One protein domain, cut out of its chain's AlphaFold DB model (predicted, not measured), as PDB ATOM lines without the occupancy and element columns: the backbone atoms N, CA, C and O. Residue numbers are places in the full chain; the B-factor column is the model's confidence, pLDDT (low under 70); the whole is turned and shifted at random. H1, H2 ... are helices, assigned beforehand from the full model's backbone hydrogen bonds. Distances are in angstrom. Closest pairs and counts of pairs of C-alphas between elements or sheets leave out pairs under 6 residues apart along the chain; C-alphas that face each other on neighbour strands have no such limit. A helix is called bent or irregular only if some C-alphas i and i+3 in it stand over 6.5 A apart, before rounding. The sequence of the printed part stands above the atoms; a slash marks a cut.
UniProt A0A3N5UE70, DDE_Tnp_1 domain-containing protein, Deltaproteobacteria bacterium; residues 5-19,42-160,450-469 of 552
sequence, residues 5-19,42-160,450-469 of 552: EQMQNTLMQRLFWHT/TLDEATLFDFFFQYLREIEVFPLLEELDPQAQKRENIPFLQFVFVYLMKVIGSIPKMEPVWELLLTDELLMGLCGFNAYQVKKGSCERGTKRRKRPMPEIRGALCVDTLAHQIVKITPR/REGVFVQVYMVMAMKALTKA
ATOM      1  N   GLU A   5     -36.887  19.456  45.872       44.81
ATOM      2  CA  GLU A   5     -37.714  20.087  46.909       44.81
ATOM      3  C   GLU A   5     -37.001  20.150  48.273       44.81
ATOM      4  O   GLU A   5     -37.061  21.163  48.965       44.81
ATOM      5  N   GLN A   6     -36.256  19.107  48.657       50.97
ATOM      6  CA  GLN A   6     -35.451  19.123  49.887       50.97
ATOM      7  C   GLN A   6     -34.293  20.126  49.806       50.97
ATOM      8  O   GLN A   6     -34.020  20.820  50.787       50.97
ATOM      9  N   MET A   7     -33.650  20.245  48.640       55.19
ATOM     10  CA  MET A   7     -32.642  21.279  48.391       55.19
ATOM     11  C   MET A   7     -33.263  22.679  48.489       55.19
ATOM     12  O   MET A   7     -32.724  23.523  49.196       55.19
ATOM     13  N   GLN A   8     -34.424  22.910  47.868       51.75
ATOM     14  CA  GLN A   8     -35.168  24.174  47.967       51.75
ATOM     15  C   GLN A   8     -35.485  24.547  49.413       51.75
ATOM     16  O   GLN A   8     -35.177  25.657  49.834       51.75
ATOM     17  N   ASN A   9     -36.037  23.615  50.191       49.84
ATOM     18  CA  ASN A   9     -36.358  23.850  51.600       49.84
ATOM     19  C   ASN A   9     -35.106  24.170  52.425       49.84
ATOM     20  O   ASN A   9     -35.137  25.059  53.272       49.84
ATOM     21  N   THR A  10     -33.991  23.495  52.144       54.75
ATOM     22  CA  THR A  10     -32.707  23.773  52.798       54.75
ATOM     23  C   THR A  10     -32.186  25.165  52.438       54.75
ATOM     24  O   THR A  10     -31.752  25.907  53.315       54.75
ATOM     25  N   LEU A  11     -32.245  25.541  51.156       51.25
ATOM     26  CA  LEU A  11     -31.845  26.871  50.694       51.25
ATOM     27  C   LEU A  11     -32.719  27.954  51.319       51.25
ATOM     28  O   LEU A  11     -32.190  28.962  51.772       51.25
ATOM     29  N   MET A  12     -34.029  27.724  51.416       50.25
ATOM     30  CA  MET A  12     -34.931  28.617  52.134       50.25
ATOM     31  C   MET A  12     -34.528  28.740  53.604       50.25
ATOM     32  O   MET A  12     -34.344  29.849  54.064       50.25
ATOM     33  N   GLN A  13     -34.296  27.647  54.334       52.56
ATOM     34  CA  GLN A  13     -33.884  27.725  55.745       52.56
ATOM     35  C   GLN A  13     -32.536  28.430  55.960       52.56
ATOM     36  O   GLN A  13     -32.329  29.077  56.982       52.56
ATOM     37  N   ARG A  14     -31.593  28.281  55.023       61.72
ATOM     38  CA  ARG A  14     -30.233  28.829  55.148       61.72
ATOM     39  C   ARG A  14     -30.092  30.262  54.666       61.72
ATOM     40  O   ARG A  14     -29.165  30.940  55.093       61.72
ATOM     41  N   LEU A  15     -30.953  30.685  53.744       49.16
ATOM     42  CA  LEU A  15     -30.863  31.969  53.046       49.16
ATOM     43  C   LEU A  15     -32.126  32.833  53.250       49.16
ATOM     44  O   LEU A  15     -32.256  33.883  52.616       49.16
ATOM     45  N   PHE A  16     -33.062  32.393  54.106       42.72
ATOM     46  CA  PHE A  16     -34.337  33.055  54.399       42.72
ATOM     47  C   PHE A  16     -34.814  32.771  55.845       42.72
ATOM     48  O   PHE A  16     -34.782  31.630  56.300       42.72
ATOM     49  N   TRP A  17     -35.344  33.780  56.551       35.47
ATOM     50  CA  TRP A  17     -36.185  33.584  57.748       35.47
ATOM     51  C   TRP A  17     -37.419  34.510  57.716       35.47
ATOM     52  O   TRP A  17     -37.370  35.612  57.173       35.47
ATOM     53  N   HIS A  18     -38.543  34.007  58.244       32.59
ATOM     54  CA  HIS A  18     -39.914  34.538  58.181       32.59
ATOM     55  C   HIS A  18     -40.307  35.502  59.319       32.59
ATOM     56  O   HIS A  18     -40.054  35.206  60.484       32.59
ATOM     57  N   THR A  19     -41.093  36.536  58.993       33.22
ATOM     58  CA  THR A  19     -41.982  37.269  59.929       33.22
ATOM     59  C   THR A  19     -43.447  37.329  59.457       33.22
ATOM     60  O   THR A  19     -44.234  38.107  59.982       33.22
ATOM     61  N   THR A  42     -40.826  37.176  43.479       54.31
ATOM     62  CA  THR A  42     -40.738  36.075  42.525       54.31
ATOM     63  C   THR A  42     -39.761  35.023  43.101       54.31
ATOM     64  O   THR A  42     -38.778  35.420  43.720       54.31
ATOM     65  N   LEU A  43     -40.021  33.709  43.001       50.50
ATOM     66  CA  LEU A  43     -39.302  32.663  43.778       50.50
ATOM     67  C   LEU A  43     -38.449  31.745  42.870       50.50
ATOM     68  O   LEU A  43     -39.008  30.941  42.124       50.50
ATOM     69  N   ASP A  44     -37.118  31.855  42.938       55.06
ATOM     70  CA  ASP A  44     -36.136  30.986  42.259       55.06
ATOM     71  C   ASP A  44     -34.929  30.725  43.197       55.06
ATOM     72  O   ASP A  44     -34.448  31.642  43.865       55.06
ATOM     73  N   GLU A  45     -34.452  29.471  43.261       55.38
ATOM     74  CA  GLU A  45     -33.223  29.036  43.957       55.38
ATOM     75  C   GLU A  45     -32.013  29.904  43.570       55.38
ATOM     76  O   GLU A  45     -31.192  30.258  44.418       55.38
ATOM     77  N   ALA A  46     -31.922  30.294  42.297       52.31
ATOM     78  CA  ALA A  46     -30.885  31.169  41.786       52.31
ATOM     79  C   ALA A  46     -30.993  32.581  42.377       52.31
ATOM     80  O   ALA A  46     -29.978  33.214  42.632       52.31
ATOM     81  N   THR A  47     -32.193  33.068  42.698       59.69
ATOM     82  CA  THR A  47     -32.330  34.362  43.387       59.69
ATOM     83  C   THR A  47     -31.752  34.300  44.798       59.69
ATOM     84  O   THR A  47     -31.093  35.243  45.224       59.69
ATOM     85  N   LEU A  48     -31.935  33.182  45.512       64.38
ATOM     86  CA  LEU A  48     -31.348  32.989  46.844       64.38
ATOM     87  C   LEU A  48     -29.818  32.979  46.796       64.38
ATOM     88  O   LEU A  48     -29.167  33.647  47.601       64.38
ATOM     89  N   PHE A  49     -29.239  32.270  45.827       68.75
ATOM     90  CA  PHE A  49     -27.795  32.294  45.612       68.75
ATOM     91  C   PHE A  49     -27.286  33.664  45.168       68.75
ATOM     92  O   PHE A  49     -26.237  34.089  45.643       68.75
ATOM     93  N   ASP A  50     -28.021  34.366  44.309       65.56
ATOM     94  CA  ASP A  50     -27.673  35.710  43.850       65.56
ATOM     95  C   ASP A  50     -27.640  36.710  45.016       65.56
ATOM     96  O   ASP A  50     -26.667  37.445  45.156       65.56
ATOM     97  N   PHE A  51     -28.619  36.663  45.931       68.50
ATOM     98  CA  PHE A  51     -28.607  37.476  47.154       68.50
ATOM     99  C   PHE A  51     -27.385  37.213  48.022       68.50
ATOM    100  O   PHE A  51     -26.712  38.142  48.467       68.50
ATOM    101  N   PHE A  52     -27.108  35.936  48.272       81.12
ATOM    102  CA  PHE A  52     -25.967  35.554  49.082       81.12
ATOM    103  C   PHE A  52     -24.661  35.993  48.417       81.12
ATOM    104  O   PHE A  52     -23.796  36.572  49.063       81.12
ATOM    105  N   PHE A  53     -24.525  35.790  47.106       78.31
ATOM    106  CA  PHE A  53     -23.360  36.220  46.340       78.31
ATOM    107  C   PHE A  53     -23.212  37.739  46.293       78.31
ATOM    108  O   PHE A  53     -22.088  38.228  46.365       78.31
ATOM    109  N   GLN A  54     -24.308  38.490  46.225       75.31
ATOM    110  CA  GLN A  54     -24.271  39.941  46.346       75.31
ATOM    111  C   GLN A  54     -23.747  40.359  47.723       75.31
ATOM    112  O   GLN A  54     -22.818  41.159  47.788       75.31
ATOM    113  N   TYR A  55     -24.262  39.769  48.805       83.69
ATOM    114  CA  TYR A  55     -23.736  40.011  50.150       83.69
ATOM    115  C   TYR A  55     -22.237  39.699  50.228       83.69
ATOM    116  O   TYR A  55     -21.456  40.528  50.687       83.69
ATOM    117  N   LEU A  56     -21.797  38.556  49.689       87.69
ATOM    118  CA  LEU A  56     -20.375  38.209  49.626       87.69
ATOM    119  C   LEU A  56     -19.539  39.237  48.844       87.69
ATOM    120  O   LEU A  56     -18.364  39.413  49.157       87.69
ATOM    121  N   ARG A  57     -20.095  39.913  47.833       82.81
ATOM    122  CA  ARG A  57     -19.408  41.025  47.151       82.81
ATOM    123  C   ARG A  57     -19.325  42.260  48.037       82.81
ATOM    124  O   ARG A  57     -18.278  42.894  48.056       82.81
ATOM    125  N   GLU A  58     -20.391  42.581  48.766       85.56
ATOM    126  CA  GLU A  58     -20.442  43.730  49.680       85.56
ATOM    127  C   GLU A  58     -19.424  43.614  50.816       85.56
ATOM    128  O   GLU A  58     -18.793  44.606  51.167       85.56
ATOM    129  N   ILE A  59     -19.200  42.403  51.331       91.25
ATOM    130  CA  ILE A  59     -18.154  42.130  52.330       91.25
ATOM    131  C   ILE A  59     -16.805  41.719  51.709       91.25
ATOM    132  O   ILE A  59     -15.947  41.176  52.399       91.25
ATOM    133  N   GLU A  60     -16.609  41.953  50.407       91.81
ATOM    134  CA  GLU A  60     -15.346  41.724  49.685       91.81
ATOM    135  C   GLU A  60     -14.784  40.288  49.774       91.81
ATOM    136  O   GLU A  60     -13.571  40.074  49.792       91.81
ATOM    137  N   VAL A  61     -15.649  39.273  49.797       92.81
ATOM    138  CA  VAL A  61     -15.249  37.851  49.798       92.81
ATOM    139  C   VAL A  61     -14.921  37.339  48.391       92.81
ATOM    140  O   VAL A  61     -14.157  36.389  48.239       92.81
ATOM    141  N   PHE A  62     -15.452  37.962  47.337       85.94
ATOM    142  CA  PHE A  62     -15.214  37.535  45.949       85.94
ATOM    143  C   PHE A  62     -13.728  37.500  45.541       85.94
ATOM    144  O   PHE A  62     -13.310  36.471  45.011       85.94
ATOM    145  N   PRO A  63     -12.907  38.526  45.842       90.75
ATOM    146  CA  PRO A  63     -11.463  38.457  45.609       90.75
ATOM    147  C   PRO A  63     -10.803  37.242  46.282       90.75
ATOM    148  O   PRO A  63      -9.961  36.575  45.686       90.75
ATOM    149  N   LEU A  64     -11.255  36.870  47.486       95.56
ATOM    150  CA  LEU A  64     -10.740  35.702  48.212       95.56
ATOM    151  C   LEU A  64     -11.059  34.383  47.492       95.56
ATOM    152  O   LEU A  64     -10.285  33.427  47.563       95.56
ATOM    153  N   LEU A  65     -12.200  34.313  46.796       90.06
ATOM    154  CA  LEU A  65     -12.581  33.151  45.988       90.06
ATOM    155  C   LEU A  65     -11.714  33.017  44.730       90.06
ATOM    156  O   LEU A  65     -11.452  31.897  44.292       90.06
ATOM    157  N   GLU A  66     -11.257  34.131  44.164       87.06
ATOM    158  CA  GLU A  66     -10.355  34.143  43.009       87.06
ATOM    159  C   GLU A  66      -8.950  33.644  43.387       87.06
ATOM    160  O   GLU A  66      -8.349  32.859  42.649       87.06
ATOM    161  N   GLU A  67      -8.462  33.980  44.587       92.69
ATOM    162  CA  GLU A  67      -7.167  33.514  45.117       92.69
ATOM    163  C   GLU A  67      -7.081  31.989  45.328       92.69
ATOM    164  O   GLU A  67      -5.987  31.410  45.454       92.69
ATOM    165  N   LEU A  68      -8.224  31.298  45.336       93.12
ATOM    166  CA  LEU A  68      -8.266  29.843  45.441       93.12
ATOM    167  C   LEU A  68      -7.704  29.140  44.202       93.12
ATOM    168  O   LEU A  68      -7.350  27.965  44.321       93.12
ATOM    169  N   ASP A  69      -7.585  29.813  43.051       90.81
ATOM    170  CA  ASP A  69      -7.110  29.191  41.811       90.81
ATOM    171  C   ASP A  69      -5.662  28.694  41.931       90.81
ATOM    172  O   ASP A  69      -4.727  29.502  41.923       90.81
ATOM    173  N   PRO A  70      -5.421  27.369  41.976       89.69
ATOM    174  CA  PRO A  70      -4.081  26.816  42.125       89.69
ATOM    175  C   PRO A  70      -3.175  27.061  40.908       89.69
ATOM    176  O   PRO A  70      -2.021  26.641  40.948       89.69
ATOM    177  N   GLN A  71      -3.678  27.665  39.820       87.12
ATOM    178  CA  GLN A  71      -2.968  27.887  38.551       87.12
ATOM    179  C   GLN A  71      -2.397  26.585  37.963       87.12
ATOM    180  O   GLN A  71      -1.408  26.550  37.233       87.12
ATOM    181  N   ALA A  72      -3.044  25.465  38.291       78.94
ATOM    182  CA  ALA A  72      -2.618  24.119  37.914       78.94
ATOM    183  C   ALA A  72      -3.308  23.616  36.632       78.94
ATOM    184  O   ALA A  72      -3.176  22.443  36.252       78.94
ATOM    185  N   GLN A  73      -4.117  24.457  35.980       73.00
ATOM    186  CA  GLN A  73      -4.799  24.102  34.744       73.00
ATOM    187  C   GLN A  73      -3.841  24.236  33.555       73.00
ATOM    188  O   GLN A  73      -3.389  25.312  33.210       73.00
ATOM    189  N   LYS A  74      -3.555  23.119  32.873       67.69
ATOM    190  CA  LYS A  74      -2.735  23.134  31.642       67.69
ATOM    191  C   LYS A  74      -3.478  23.692  30.419       67.69
ATOM    192  O   LYS A  74      -2.853  23.970  29.403       67.69
ATOM    193  N   ARG A  75      -4.814  23.722  30.470       64.31
ATOM    194  CA  ARG A  75      -5.720  24.233  29.431       64.31
ATOM    195  C   ARG A  75      -6.953  24.799  30.124       64.31
ATOM    196  O   ARG A  75      -7.691  24.034  30.750       64.31
ATOM    197  N   GLU A  76      -7.158  26.099  30.005       64.62
ATOM    198  CA  GLU A  76      -8.259  26.825  30.639       64.62
ATOM    199  C   GLU A  76      -9.512  26.764  29.761       64.62
ATOM    200  O   GLU A  76      -9.860  27.697  29.049       64.62
ATOM    201  N   ASN A  77     -10.190  25.614  29.767       70.44
ATOM    202  CA  ASN A  77     -11.483  25.491  29.079       70.44
ATOM    203  C   ASN A  77     -12.646  26.059  29.912       70.44
ATOM    204  O   ASN A  77     -13.712  26.322  29.369       70.44
ATOM    205  N   ILE A  78     -12.466  26.137  31.233       77.31
ATOM    206  CA  ILE A  78     -13.449  26.589  32.219       77.31
ATOM    207  C   ILE A  78     -12.653  27.358  33.285       77.31
ATOM    208  O   ILE A  78     -11.768  26.738  33.892       77.31
ATOM    209  N   PRO A  79     -12.937  28.653  33.522       79.44
ATOM    210  CA  PRO A  79     -12.280  29.428  34.571       79.44
ATOM    211  C   PRO A  79     -12.393  28.747  35.936       79.44
ATOM    212  O   PRO A  79     -13.444  28.193  36.275       79.44
ATOM    213  N   PHE A  80     -11.326  28.787  36.741       86.12
ATOM    214  CA  PHE A  80     -11.293  28.045  38.001       86.12
ATOM    215  C   PHE A  80     -12.406  28.462  38.970       86.12
ATOM    216  O   PHE A  80     -13.039  27.611  39.599       86.12
ATOM    217  N   LEU A  81     -12.704  29.762  39.003       83.12
ATOM    218  CA  LEU A  81     -13.762  30.354  39.815       83.12
ATOM    219  C   LEU A  81     -15.137  29.698  39.580       83.12
ATOM    220  O   LEU A  81     -15.910  29.534  40.520       83.12
ATOM    221  N   GLN A  82     -15.426  29.223  38.364       82.56
ATOM    222  CA  GLN A  82     -16.686  28.526  38.081       82.56
ATOM    223  C   GLN A  82     -16.769  27.174  38.803       82.56
ATOM    224  O   GLN A  82     -17.839  26.792  39.272       82.56
ATOM    225  N   PHE A  83     -15.649  26.452  38.947       91.50
ATOM    226  CA  PHE A  83     -15.621  25.238  39.770       91.50
ATOM    227  C   PHE A  83     -15.868  25.570  41.240       91.50
ATOM    228  O   PHE A  83     -16.601  24.840  41.906       91.50
ATOM    229  N   VAL A  84     -15.286  26.670  41.730       91.25
ATOM    230  CA  VAL A  84     -15.487  27.140  43.105       91.25
ATOM    231  C   VAL A  84     -16.964  27.434  43.345       91.25
ATOM    232  O   VAL A  84     -17.534  26.832  44.248       91.25
ATOM    233  N   PHE A  85     -17.623  28.241  42.507       86.56
ATOM    234  CA  PHE A  85     -19.043  28.572  42.688       86.56
ATOM    235  C   PHE A  85     -19.953  27.345  42.705       86.56
ATOM    236  O   PHE A  85     -20.777  27.212  43.609       86.56
ATOM    237  N   VAL A  86     -19.765  26.403  41.777       91.44
ATOM    238  CA  VAL A  86     -20.551  25.161  41.771       91.44
ATOM    239  C   VAL A  86     -20.318  24.357  43.057       91.44
ATOM    240  O   VAL A  86     -21.253  23.774  43.609       91.44
ATOM    241  N   TYR A  87     -19.085  24.329  43.566       96.00
ATOM    242  CA  TYR A  87     -18.779  23.647  44.821       96.00
ATOM    243  C   TYR A  87     -19.387  24.352  46.040       96.00
ATOM    244  O   TYR A  87     -19.924  23.684  46.923       96.00
ATOM    245  N   LEU A  88     -19.375  25.687  46.077       93.69
ATOM    246  CA  LEU A  88     -20.060  26.458  47.117       93.69
ATOM    247  C   LEU A  88     -21.564  26.180  47.099       93.69
ATOM    248  O   LEU A  88     -22.143  25.913  48.150       93.69
ATOM    249  N   MET A  89     -22.183  26.145  45.915       89.00
ATOM    250  CA  MET A  89     -23.595  25.785  45.766       89.00
ATOM    251  C   MET A  89     -23.897  24.375  46.283       89.00
ATOM    252  O   MET A  89     -24.912  24.189  46.947       89.00
ATOM    253  N   LYS A  90     -23.009  23.388  46.065       94.31
ATOM    254  CA  LYS A  90     -23.136  22.047  46.676       94.31
ATOM    255  C   LYS A  90     -23.171  22.139  48.203       94.31
ATOM    256  O   LYS A  90     -24.022  21.509  48.829       94.31
ATOM    257  N   VAL A  91     -22.235  22.879  48.797       93.69
ATOM    258  CA  VAL A  91     -22.104  23.009  50.258       93.69
ATOM    259  C   VAL A  91     -23.329  23.712  50.854       93.69
ATOM    260  O   VAL A  91     -23.967  23.181  51.766       93.69
ATOM    261  N   ILE A  92     -23.705  24.862  50.298       90.25
ATOM    262  CA  ILE A  92     -24.844  25.673  50.749       90.25
ATOM    263  C   ILE A  92     -26.170  24.943  50.511       90.25
ATOM    264  O   ILE A  92     -27.034  24.957  51.382       90.25
ATOM    265  N   GLY A  93     -26.312  24.237  49.388       85.31
ATOM    266  CA  GLY A  93     -27.485  23.424  49.068       85.31
ATOM    267  C   GLY A  93     -27.579  22.101  49.832       85.31
ATOM    268  O   GLY A  93     -28.504  21.339  49.572       85.31
ATOM    269  N   SER A  94     -26.642  21.805  50.746       89.62
ATOM    270  CA  SER A  94     -26.599  20.544  51.507       89.62
ATOM    271  C   SER A  94     -26.649  19.305  50.602       89.62
ATOM    272  O   SER A  94     -27.339  18.322  50.851       89.62
ATOM    273  N   ILE A  95     -25.908  19.332  49.494       91.06
ATOM    274  CA  ILE A  95     -25.825  18.161  48.624       91.06
ATOM    275  C   ILE A  95     -24.741  17.241  49.200       91.06
ATOM    276  O   ILE A  95     -23.566  17.629  49.194       91.06
ATOM    277  N   PRO A  96     -25.080  16.035  49.707       84.94
ATOM    278  CA  PRO A  96     -24.134  15.213  50.458       84.94
ATOM    279  C   PRO A  96     -22.985  14.754  49.569       84.94
ATOM    280  O   PRO A  96     -21.832  15.123  49.782       84.94
ATOM    281  N   LYS A  97     -23.312  14.016  48.508       89.69
ATOM    282  CA  LYS A  97     -22.332  13.388  47.623       89.69
ATOM    283  C   LYS A  97     -22.146  14.170  46.333       89.69
ATOM    284  O   LYS A  97     -22.908  15.080  46.023       89.69
ATOM    285  N   MET A  98     -21.130  13.799  45.563       91.81
ATOM    286  CA  MET A  98     -20.849  14.443  44.283       91.81
ATOM    287  C   MET A  98     -21.835  14.010  43.190       91.81
ATOM    288  O   MET A  98     -22.171  14.816  42.333       91.81
ATOM    289  N   GLU A  99     -22.345  12.778  43.210       89.69
ATOM    290  CA  GLU A  99     -23.209  12.255  42.143       89.69
ATOM    291  C   GLU A  99     -24.507  13.066  41.947       89.69
ATOM    292  O   GLU A  99     -24.799  13.415  40.800       89.69
ATOM    293  N   PRO A 100     -25.256  13.451  43.007       90.44
ATOM    294  CA  PRO A 100     -26.472  14.257  42.861       90.44
ATOM    295  C   PRO A 100     -26.228  15.681  42.349       90.44
ATOM    296  O   PRO A 100     -27.156  16.304  41.846       90.44
ATOM    297  N   VAL A 101     -24.994  16.200  42.422       91.62
ATOM    298  CA  VAL A 101     -24.650  17.542  41.910       91.62
ATOM    299  C   VAL A 101     -24.990  17.668  40.427       91.62
ATOM    300  O   VAL A 101     -25.388  18.743  39.980       91.62
ATOM    301  N   TRP A 102     -24.870  16.578  39.661       91.75
ATOM    302  CA  TRP A 102     -25.228  16.599  38.247       91.75
ATOM    303  C   TRP A 102     -26.702  16.933  38.028       91.75
ATOM    304  O   TRP A 102     -27.000  17.853  37.278       91.75
ATOM    305  N   GLU A 103     -27.593  16.200  38.694       87.81
ATOM    306  CA  GLU A 103     -29.043  16.320  38.515       87.81
ATOM    307  C   GLU A 103     -29.616  17.572  39.187       87.81
ATOM    308  O   GLU A 103     -30.577  18.148  38.685       87.81
ATOM    309  N   LEU A 104     -29.034  17.982  40.318       86.06
ATOM    310  CA  LEU A 104     -29.559  19.069  41.142       86.06
ATOM    311  C   LEU A 104     -29.022  20.448  40.749       86.06
ATOM    312  O   LEU A 104     -29.750  21.424  40.886       86.06
ATOM    313  N   LEU A 105     -27.768  20.540  40.286       87.19
ATOM    314  CA  LEU A 105     -27.127  21.819  39.955       87.19
ATOM    315  C   LEU A 105     -26.739  21.900  38.479       87.19
ATOM    316  O   LEU A 105     -27.114  22.840  37.789       87.19
ATOM    317  N   LEU A 106     -25.967  20.930  37.975       89.06
ATOM    318  CA  LEU A 106     -25.272  21.085  36.689       89.06
ATOM    319  C   LEU A 106     -26.197  21.088  35.471       89.06
ATOM    320  O   LEU A 106     -25.783  21.557  34.412       89.06
ATOM    321  N   THR A 107     -27.399  20.534  35.592       84.56
ATOM    322  CA  THR A 107     -28.433  20.512  34.548       84.56
ATOM    323  C   THR A 107     -29.368  21.718  34.602       84.56
ATOM    324  O   THR A 107     -30.155  21.889  33.672       84.56
ATOM    325  N   ASP A 108     -29.288  22.552  35.643       77.38
ATOM    326  CA  ASP A 108     -30.154  23.713  35.807       77.38
ATOM    327  C   ASP A 108     -29.551  24.962  35.152       77.38
ATOM    328  O   ASP A 108     -28.472  25.430  35.522       77.38
ATOM    329  N   GLU A 109     -30.247  25.507  34.153       65.50
ATOM    330  CA  GLU A 109     -29.755  26.650  33.379       65.50
ATOM    331  C   GLU A 109     -29.639  27.937  34.209       65.50
ATOM    332  O   GLU A 109     -28.739  28.734  33.947       65.50
ATOM    333  N   LEU A 110     -30.495  28.136  35.217       59.28
ATOM    334  CA  LEU A 110     -30.505  29.349  36.039       59.28
ATOM    335  C   LEU A 110     -29.369  29.313  37.063       59.28
ATOM    336  O   LEU A 110     -28.574  30.251  37.135       59.28
ATOM    337  N   LEU A 111     -29.218  28.194  37.779       68.50
ATOM    338  CA  LEU A 111     -28.120  28.009  38.734       68.50
ATOM    339  C   LEU A 111     -26.753  28.053  38.045       68.50
ATOM    340  O   LEU A 111     -25.813  28.676  38.538       68.50
ATOM    341  N   MET A 112     -26.625  27.415  36.882       79.12
ATOM    342  CA  MET A 112     -25.375  27.446  36.124       79.12
ATOM    343  C   MET A 112     -25.126  28.808  35.469       79.12
ATOM    344  O   MET A 112     -23.966  29.206  35.345       79.12
ATOM    345  N   GLY A 113     -26.184  29.557  35.146       57.06
ATOM    346  CA  GLY A 113     -26.112  30.962  34.750       57.06
ATOM    347  C   GLY A 113     -25.381  31.832  35.772       57.06
ATOM    348  O   GLY A 113     -24.475  32.576  35.398       57.06
ATOM    349  N   LEU A 114     -25.687  31.674  37.065       61.81
ATOM    350  CA  LEU A 114     -24.987  32.386  38.149       61.81
ATOM    351  C   LEU A 114     -23.492  32.057  38.213       61.81
ATOM    352  O   LEU A 114     -22.668  32.912  38.524       61.81
ATOM    353  N   CYS A 115     -23.138  30.812  37.897       69.69
ATOM    354  CA  CYS A 115     -21.753  30.356  37.827       69.69
ATOM    355  C   CYS A 115     -21.042  30.794  36.531       69.69
ATOM    356  O   CYS A 115     -19.867  30.479  36.346       69.69
ATOM    357  N   GLY A 116     -21.723  31.503  35.623       62.41
ATOM    358  CA  GLY A 116     -21.167  31.997  34.363       62.41
ATOM    359  C   GLY A 116     -21.216  30.999  33.200       62.41
ATOM    360  O   GLY A 116     -20.462  31.157  32.238       62.41
ATOM    361  N   PHE A 117     -22.071  29.976  33.267       65.00
ATOM    362  CA  PHE A 117     -22.351  29.091  32.135       65.00
ATOM    363  C   PHE A 117     -23.575  29.572  31.360       65.00
ATOM    364  O   PHE A 117     -24.561  30.019  31.935       65.00
ATOM    365  N   ASN A 118     -23.552  29.426  30.039       55.34
ATOM    366  CA  ASN A 118     -24.725  29.702  29.213       55.34
ATOM    367  C   ASN A 118     -25.601  28.448  29.012       55.34
ATOM    368  O   ASN A 118     -25.140  27.310  29.145       55.34
ATOM    369  N   ALA A 119     -26.863  28.649  28.618       55.22
ATOM    370  CA  ALA A 119     -27.821  27.566  28.364       55.22
ATOM    371  C   ALA A 119     -27.310  26.530  27.340       55.22
ATOM    372  O   ALA A 119     -27.555  25.328  27.469       55.22
ATOM    373  N   TYR A 120     -26.520  26.962  26.346       64.00
ATOM    374  CA  TYR A 120     -25.907  26.041  25.388       64.00
ATOM    375  C   TYR A 120     -24.906  25.094  26.069       64.00
ATOM    376  O   TYR A 120     -24.961  23.884  25.843       64.00
ATOM    377  N   GLN A 121     -24.031  25.613  26.933       68.62
ATOM    378  CA  GLN A 121     -23.074  24.823  27.714       68.62
ATOM    379  C   GLN A 121     -23.778  23.875  28.685       68.62
ATOM    380  O   GLN A 121     -23.319  22.750  28.861       68.62
ATOM    381  N   VAL A 122     -24.909  24.269  29.270       69.38
ATOM    382  CA  VAL A 122     -25.712  23.391  30.139       69.38
ATOM    383  C   VAL A 122     -26.331  22.247  29.331       69.38
ATOM    384  O   VAL A 122     -26.200  21.073  29.686       69.38
ATOM    385  N   LYS A 123     -26.932  22.553  28.179       71.00
ATOM    386  CA  LYS A 123     -27.594  21.551  27.337       71.00
ATOM    387  C   LYS A 123     -26.607  20.600  26.657       71.00
ATOM    388  O   LYS A 123     -26.826  19.389  26.642       71.00
ATOM    389  N   LYS A 124     -25.519  21.122  26.085       75.19
ATOM    390  CA  LYS A 124     -24.571  20.370  25.236       75.19
ATOM    391  C   LYS A 124     -23.242  20.032  25.915       75.19
ATOM    392  O   LYS A 124     -22.476  19.222  25.383       75.19
ATOM    393  N   GLY A 125     -23.006  20.550  27.118       78.62
ATOM    394  CA  GLY A 125     -21.755  20.435  27.863       78.62
ATOM    395  C   GLY A 125     -20.713  21.463  27.421       78.62
ATOM    396  O   GLY A 125     -20.646  21.835  26.253       78.62
ATOM    397  N   SER A 126     -19.833  21.866  28.338       75.88
ATOM    398  CA  SER A 126     -18.786  22.865  28.053       75.88
ATOM    399  C   SER A 126     -17.649  22.376  27.140       75.88
ATOM    400  O   SER A 126     -16.831  23.173  26.695       75.88
ATOM    401  N   CYS A 127     -17.545  21.070  26.855       75.38
ATOM    402  CA  CYS A 127     -16.598  20.554  25.860       75.38
ATOM    403  C   CYS A 127     -17.003  19.182  25.305       75.38
ATOM    404  O   CYS A 127     -17.646  18.387  25.981       75.38
ATOM    405  N   GLU A 128     -16.527  18.826  24.112       75.81
ATOM    406  CA  GLU A 128     -16.739  17.508  23.481       75.81
ATOM    407  C   GLU A 128     -15.860  16.381  24.064       75.81
ATOM    408  O   GLU A 128     -15.806  15.257  23.562       75.81
ATOM    409  N   ARG A 129     -15.130  16.641  25.154       68.81
ATOM    410  CA  ARG A 129     -14.236  15.636  25.731       68.81
ATOM    411  C   ARG A 129     -15.036  14.449  26.266       68.81
ATOM    412  O   ARG A 129     -15.980  14.602  27.035       68.81
ATOM    413  N   GLY A 130     -14.613  13.248  25.874       72.44
ATOM    414  CA  GLY A 130     -15.213  11.996  26.333       72.44
ATOM    415  C   GLY A 130     -16.491  11.588  25.599       72.44
ATOM    416  O   GLY A 130     -16.927  10.459  25.807       72.44
ATOM    417  N   THR A 131     -17.042  12.411  24.694       78.75
ATOM    418  CA  THR A 131     -18.247  12.045  23.922       78.75
ATOM    419  C   THR A 131     -17.994  10.818  23.052       78.75
ATOM    420  O   THR A 131     -18.729   9.841  23.144       78.75
ATOM    421  N   LYS A 132     -16.854  10.781  22.349       79.44
ATOM    422  CA  LYS A 132     -16.401   9.616  21.561       79.44
ATOM    423  C   LYS A 132     -16.097   8.354  22.383       79.44
ATOM    424  O   LYS A 132     -15.996   7.273  21.819       79.44
ATOM    425  N   ARG A 133     -15.896   8.476  23.701       78.19
ATOM    426  CA  ARG A 133     -15.590   7.345  24.603       78.19
ATOM    427  C   ARG A 133     -16.819   6.862  25.378       78.19
ATOM    428  O   ARG A 133     -16.712   5.928  26.172       78.19
ATOM    429  N   ARG A 134     -17.974   7.509  25.195       76.06
ATOM    430  CA  ARG A 134     -19.189   7.200  25.943       76.06
ATOM    431  C   ARG A 134     -19.826   5.921  25.401       76.06
ATOM    432  O   ARG A 134     -20.063   5.801  24.210       76.06
ATOM    433  N   LYS A 135     -20.126   4.981  26.300       80.38
ATOM    434  CA  LYS A 135     -20.810   3.714  25.973       80.38
ATOM    435  C   LYS A 135     -22.333   3.770  26.157       80.38
ATOM    436  O   LYS A 135     -23.028   2.836  25.787       80.38
ATOM    437  N   ARG A 136     -22.840   4.836  26.781       79.62
ATOM    438  CA  ARG A 136     -24.266   5.069  27.056       79.62
ATOM    439  C   ARG A 136     -24.798   6.185  26.149       79.62
ATOM    440  O   ARG A 136     -24.006   7.073  25.816       79.62
ATOM    441  N   PRO A 137     -26.095   6.171  25.792       80.50
ATOM    442  CA  PRO A 137     -26.704   7.239  25.006       80.50
ATOM    443  C   PRO A 137     -26.524   8.606  25.680       80.50
ATOM    444  O   PRO A 137     -26.415   8.712  26.907       80.50
ATOM    445  N   MET A 138     -26.433   9.652  24.860       80.12
ATOM    446  CA  MET A 138     -26.310  11.024  25.348       80.12
ATOM    447  C   MET A 138     -27.645  11.440  25.991       80.12
ATOM    448  O   MET A 138     -28.677  11.277  25.344       80.12
ATOM    449  N   PRO A 139     -27.655  11.958  27.232       83.50
ATOM    450  CA  PRO A 139     -28.851  12.538  27.819       83.50
ATOM    451  C   PRO A 139     -29.231  13.810  27.054       83.50
ATOM    452  O   PRO A 139     -28.383  14.435  26.411       83.50
ATOM    453  N   GLU A 140     -30.500  14.193  27.153       83.31
ATOM    454  CA  GLU A 140     -31.033  15.392  26.501       83.31
ATOM    455  C   GLU A 140     -30.354  16.678  26.999       83.31
ATOM    456  O   GLU A 140     -29.983  17.538  26.195       83.31
ATOM    457  N   ILE A 141     -30.126  16.759  28.314       82.94
ATOM    458  CA  ILE A 141     -29.309  17.780  28.973       82.94
ATOM    459  C   ILE A 141     -28.039  17.098  29.472       82.94
ATOM    460  O   ILE A 141     -28.089  16.144  30.247       82.94
ATOM    461  N   ARG A 142     -26.878  17.563  29.006       84.50
ATOM    462  CA  ARG A 142     -25.585  16.980  29.387       84.50
ATOM    463  C   ARG A 142     -25.061  17.508  30.723       84.50
ATOM    464  O   ARG A 142     -24.318  16.786  31.392       84.50
ATOM    465  N   GLY A 143     -25.468  18.714  31.096       86.12
ATOM    466  CA  GLY A 143     -24.987  19.471  32.243       86.12
ATOM    467  C   GLY A 143     -23.767  20.331  31.897       86.12
ATOM    468  O   GLY A 143     -22.976  19.972  31.021       86.12
ATOM    469  N   ALA A 144     -23.603  21.451  32.608       80.56
ATOM    470  CA  ALA A 144     -22.556  22.447  32.364       80.56
ATOM    471  C   ALA A 144     -21.146  21.839  32.358       80.56
ATOM    472  O   ALA A 144     -20.315  22.147  31.498       80.56
ATOM    473  N   LEU A 145     -20.877  20.916  33.282       87.38
ATOM    474  CA  LEU A 145     -19.605  20.209  33.398       87.38
ATOM    475  C   LEU A 145     -19.803  18.789  33.940       87.38
ATOM    476  O   LEU A 145     -20.898  18.374  34.306       87.38
ATOM    477  N   CYS A 146     -18.723  18.012  33.968       88.44
ATOM    478  CA  CYS A 146     -18.731  16.672  34.543       88.44
ATOM    479  C   CYS A 146     -18.410  16.730  36.043       88.44
ATOM    480  O   CYS A 146     -17.410  17.337  36.428       88.44
ATOM    481  N   VAL A 147     -19.200  16.036  36.866       90.56
ATOM    482  CA  VAL A 147     -19.008  15.923  38.326       90.56
ATOM    483  C   VAL A 147     -17.590  15.477  38.692       90.56
ATOM    484  O   VAL A 147     -16.959  16.076  39.560       90.56
ATOM    485  N   ASP A 148     -17.037  14.493  37.978       90.31
ATOM    486  CA  ASP A 148     -15.659  14.054  38.211       90.31
ATOM    487  C   ASP A 148     -14.661  15.175  37.926       90.31
ATOM    488  O   ASP A 148     -13.642  15.284  38.599       90.31
ATOM    489  N   THR A 149     -14.923  16.018  36.924       90.25
ATOM    490  CA  THR A 149     -14.053  17.164  36.625       90.25
ATOM    491  C   THR A 149     -14.106  18.186  37.754       90.25
ATOM    492  O   THR A 149     -13.047  18.636  38.177       90.25
ATOM    493  N   LEU A 150     -15.294  18.484  38.293       92.81
ATOM    494  CA  LEU A 150     -15.446  19.344  39.471       92.81
ATOM    495  C   LEU A 150     -14.633  18.812  40.656       92.81
ATOM    496  O   LEU A 150     -13.766  19.520  41.168       92.81
ATOM    497  N   ALA A 151     -14.833  17.540  41.019       94.50
ATOM    498  CA  ALA A 151     -14.097  16.903  42.107       94.50
ATOM    499  C   ALA A 151     -12.577  16.928  41.869       94.50
ATOM    500  O   ALA A 151     -11.814  17.200  42.786       94.50
ATOM    501  N   HIS A 152     -12.111  16.669  40.641       93.50
ATOM    502  CA  HIS A 152     -10.682  16.696  40.299       93.50
ATOM    503  C   HIS A 152     -10.045  18.083  40.348       93.50
ATOM    504  O   HIS A 152      -8.847  18.160  40.601       93.50
ATOM    505  N   GLN A 153     -10.780  19.149  40.033       92.94
ATOM    506  CA  GLN A 153     -10.216  20.499  40.047       92.94
ATOM    507  C   GLN A 153     -10.208  21.077  41.458       92.94
ATOM    508  O   GLN A 153      -9.192  21.619  41.873       92.94
ATOM    509  N   ILE A 154     -11.290  20.892  42.212       95.25
ATOM    510  CA  ILE A 154     -11.422  21.456  43.555       95.25
ATOM    511  C   ILE A 154     -10.376  20.891  44.529       95.25
ATOM    512  O   ILE A 154      -9.798  21.647  45.301       95.25
ATOM    513  N   VAL A 155     -10.028  19.602  44.448       95.75
ATOM    514  CA  VAL A 155      -8.978  19.028  45.319       95.75
ATOM    515  C   VAL A 155      -7.558  19.497  44.997       95.75
ATOM    516  O   VAL A 155      -6.623  19.131  45.699       95.75
ATOM    517  N   LYS A 156      -7.358  20.279  43.931       95.44
ATOM    518  CA  LYS A 156      -6.048  20.881  43.644       95.44
ATOM    519  C   LYS A 156      -5.787  22.132  44.475       95.44
ATOM    520  O   LYS A 156      -4.653  22.606  44.492       95.44
ATOM    521  N   ILE A 157      -6.810  22.681  45.133       96.00
ATOM    522  CA  ILE A 157      -6.629  23.797  46.055       96.00
ATOM    523  C   ILE A 157      -5.824  23.280  47.244       96.00
ATOM    524  O   ILE A 157      -6.215  22.337  47.929       96.00
ATOM    525  N   THR A 158      -4.672  23.896  47.489       95.12
ATOM    526  CA  THR A 158      -3.789  23.460  48.572       95.12
ATOM    527  C   THR A 158      -4.417  23.731  49.948       95.12
ATOM    528  O   THR A 158      -5.030  24.790  50.115       95.12
ATOM    529  N   PRO A 159      -4.160  22.884  50.964       94.88
ATOM    530  CA  PRO A 159      -4.548  23.122  52.357       94.88
ATOM    531  C   PRO A 159      -4.287  24.543  52.866       94.88
ATOM    532  O   PRO A 159      -5.168  25.155  53.455       94.88
ATOM    533  N   ARG A 160      -3.104  25.098  52.576       95.12
ATOM    534  CA  ARG A 160      -2.714  26.446  53.017       95.12
ATOM    535  C   ARG A 160      -3.607  27.540  52.427       95.12
ATOM    536  O   ARG A 160      -3.939  28.487  53.125       95.12
ATOM    537  N   ARG A 450      -6.515  13.367  51.416       95.75
ATOM    538  CA  ARG A 450      -6.307  14.451  52.387       95.75
ATOM    539  C   ARG A 450      -6.830  15.797  51.875       95.75
ATOM    540  O   ARG A 450      -7.586  16.461  52.574       95.75
ATOM    541  N   GLU A 451      -6.504  16.183  50.647       96.25
ATOM    542  CA  GLU A 451      -6.936  17.451  50.044       96.25
ATOM    543  C   GLU A 451      -8.460  17.519  49.899       96.25
ATOM    544  O   GLU A 451      -9.061  18.563  50.128       96.25
ATOM    545  N   GLY A 452      -9.099  16.389  49.592       96.25
ATOM    546  CA  GLY A 452     -10.558  16.270  49.542       96.25
ATOM    547  C   GLY A 452     -11.214  16.555  50.892       96.25
ATOM    548  O   GLY A 452     -12.165  17.331  50.956       96.25
ATOM    549  N   VAL A 453     -10.674  15.986  51.971       96.94
ATOM    550  CA  VAL A 453     -11.144  16.263  53.338       96.94
ATOM    551  C   VAL A 453     -10.931  17.729  53.696       96.94
ATOM    552  O   VAL A 453     -11.846  18.381  54.187       96.94
ATOM    553  N   PHE A 454      -9.753  18.275  53.397       97.44
ATOM    554  CA  PHE A 454      -9.419  19.657  53.731       97.44
ATOM    555  C   PHE A 454     -10.323  20.653  52.999       97.44
ATOM    556  O   PHE A 454     -10.872  21.543  53.642       97.44
ATOM    557  N   VAL A 455     -10.542  20.484  51.688       97.25
ATOM    558  CA  VAL A 455     -11.508  21.303  50.937       97.25
ATOM    559  C   VAL A 455     -12.874  21.245  51.606       97.25
ATOM    560  O   VAL A 455     -13.466  22.294  51.842       97.25
ATOM    561  N   GLN A 456     -13.386  20.044  51.892       96.88
ATOM    562  CA  GLN A 456     -14.734  19.894  52.434       96.88
ATOM    563  C   GLN A 456     -14.868  20.594  53.787       96.88
ATOM    564  O   GLN A 456     -15.810  21.358  53.979       96.88
ATOM    565  N   VAL A 457     -13.905  20.401  54.690       97.06
ATOM    566  CA  VAL A 457     -13.927  21.015  56.022       97.06
ATOM    567  C   VAL A 457     -13.835  22.536  55.941       97.06
ATOM    568  O   VAL A 457     -14.703  23.218  56.482       97.06
ATOM    569  N   TYR A 458     -12.835  23.083  55.244       97.88
ATOM    570  CA  TYR A 458     -12.664  24.537  55.155       97.88
ATOM    571  C   TYR A 458     -13.841  25.213  54.445       97.88
ATOM    572  O   TYR A 458     -14.320  26.241  54.917       97.88
ATOM    573  N   MET A 459     -14.360  24.625  53.361       97.12
ATOM    574  CA  MET A 459     -15.509  25.182  52.639       97.12
ATOM    575  C   MET A 459     -16.792  25.128  53.467       97.12
ATOM    576  O   MET A 459     -17.520  26.113  53.503       97.12
ATOM    577  N   VAL A 460     -17.070  24.020  54.163       96.44
ATOM    578  CA  VAL A 460     -18.246  23.919  55.045       96.44
ATOM    579  C   VAL A 460     -18.169  24.936  56.177       96.44
ATOM    580  O   VAL A 460     -19.141  25.648  56.413       96.44
ATOM    581  N   MET A 461     -17.023  25.044  56.851       96.00
ATOM    582  CA  MET A 461     -16.867  25.968  57.979       96.00
ATOM    583  C   MET A 461     -16.931  27.433  57.522       96.00
ATOM    584  O   MET A 461     -17.594  28.237  58.175       96.00
ATOM    585  N   ALA A 462     -16.324  27.770  56.376       97.31
ATOM    586  CA  ALA A 462     -16.407  29.109  55.793       97.31
ATOM    587  C   ALA A 462     -17.842  29.450  55.372       97.31
ATOM    588  O   ALA A 462     -18.353  30.509  55.727       97.31
ATOM    589  N   MET A 463     -18.521  28.547  54.653       95.56
ATOM    590  CA  MET A 463     -19.888  28.798  54.200       95.56
ATOM    591  C   MET A 463     -20.852  28.896  55.372       95.56
ATOM    592  O   MET A 463     -21.670  29.804  55.366       95.56
ATOM    593  N   LYS A 464     -20.709  28.062  56.408       93.00
ATOM    594  CA  LYS A 464     -21.503  28.189  57.633       93.00
ATOM    595  C   LYS A 464     -21.348  29.572  58.270       93.00
ATOM    596  O   LYS A 464     -22.354  30.201  58.602       93.00
ATOM    597  N   ALA A 465     -20.109  30.047  58.426       95.19
ATOM    598  CA  ALA A 465     -19.826  31.367  58.987       95.19
ATOM    599  C   ALA A 465     -20.478  32.483  58.156       95.19
ATOM    600  O   ALA A 465     -21.211  33.315  58.689       95.19
ATOM    601  N   LEU A 466     -20.269  32.454  56.837       96.00
ATOM    602  CA  LEU A 466     -20.785  33.461  55.914       96.00
ATOM    603  C   LEU A 466     -22.315  33.444  55.822       96.00
ATOM    604  O   LEU A 466     -22.922  34.509  55.816       96.00
ATOM    605  N   THR A 467     -22.958  32.271  55.798       91.44
ATOM    606  CA  THR A 467     -24.427  32.181  55.791       91.44
ATOM    607  C   THR A 467     -25.025  32.651  57.108       91.44
ATOM    608  O   THR A 467     -26.042  33.332  57.099       91.44
ATOM    609  N   LYS A 468     -24.392  32.344  58.250       91.06
ATOM    610  CA  LYS A 468     -24.877  32.825  59.549       91.06
ATOM    611  C   LYS A 468     -24.780  34.348  59.639       91.06
ATOM    612  O   LYS A 468     -25.740  34.987  60.057       91.06
ATOM    613  N   ALA A 469     -23.666  34.917  59.184       92.19
ATOM    614  CA  ALA A 469     -23.492  36.361  59.098       92.19
ATOM    615  C   ALA A 469     -24.489  37.014  58.130       92.19
ATOM    616  O   ALA A 469     -25.058  38.049  58.454       92.19
TER     617      ALA A 469
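This is residues 5 to 19, 42 to 160 and 450 to 469 of the 552 residues of the protein "DDE_Tnp_1 domain-containing protein" of Deltaproteobacteria bacterium (UniProt A0A3N5UE70). Short helices are set mostly crosswise around H4, which forms the core, with the long H9 crossing it at a steep angle and H3, H5 and H8 also packed on it. H1 and H2 run side by side, H6 continues this group along one part of H2, H7 follows H6, and the loop of residues 130 to 137 sticks out. The printed part has 154 residues with nine named helices, H1 to H9 in order, and no named strand; the class is all helix, with 91 residues in helices. It is compact, with a radius of gyration of the C-alphas of 15.7 A, and spans 52 by 39 by 25 A.

H1 is residues 5 to 15, beginning at C-alpha 5 (-37.714, 20.087, 46.909), 15.0 A long. H2, residues 45 to 58, measures 20.3 A; H3 is residues 62 to 66. H4, residues 80 to 92, begins at C-alpha 80 (-11.293, 28.045, 38.001) and measures 18.8 A. H5, residues 99 to 106, is neither bent nor irregular, but only just: C-alphas 103 and 106 are 6.3 A apart. H6 is residues 109 to 114, H7 residues 119 to 124 and H8 residues 147 to 154. H9, residues 450 to 469, measures 28.6 A and ends at C-alpha 469 (-23.492, 36.361, 59.098).

H4 is the hub, touching four helices. Its residues 88 to 92 alone touch H9, at a steep tilt of 67 degrees, the same way; the closest C-alphas, of Val 91 and Val 460, are 6.2 A apart. H8 touches H4 at Leu 150 and Phe 83, closest C-alphas 5.9 A, about perpendicular at 71 degrees, only just beyond steep. Residues 86 to 90 alone touch H5, closest C-alphas Lys 90 and Val 101 at 6.7 A. Residues 80 to 84 alone touch H3, closest C-alphas Leu 81 and Glu 66 at 6.0 A. H1 and H2 touch at a shallow tilt of 24 degrees, the same way, closest C-alphas Leu 15 and Leu 48 at 6.3 A. H2, with residues 45 to 50 alone, touches H6 at 6 degrees, a shallow tilt, closest C-alphas Ala 46 and Leu 111 at 5.2 A. H6 touches H7, closest C-alphas Glu 109 and Ala 119 at 5.5 A. H7 and H9 are apart. Every O i to N i+4 pair is within hydrogen-bond range in H1, H2, H3, H4, H6, H7, H8 and H9; in H5, 3 of 4 are.

The C-alphas farthest apart, of Thr 19 and Lys 132, are 53.8 A apart. Residues 20 to 41 and 161 to 449 are not printed, with gaps of 17.5 A and 12.5 A between C-alphas. The links H3 to H4 and H7 to H8 are long. The mean pLDDT of the printed part is 79.5; residues 5 to 19, 42 to 51, 74 to 76, 109 to 111, 113 to 122 and 129 are under 70.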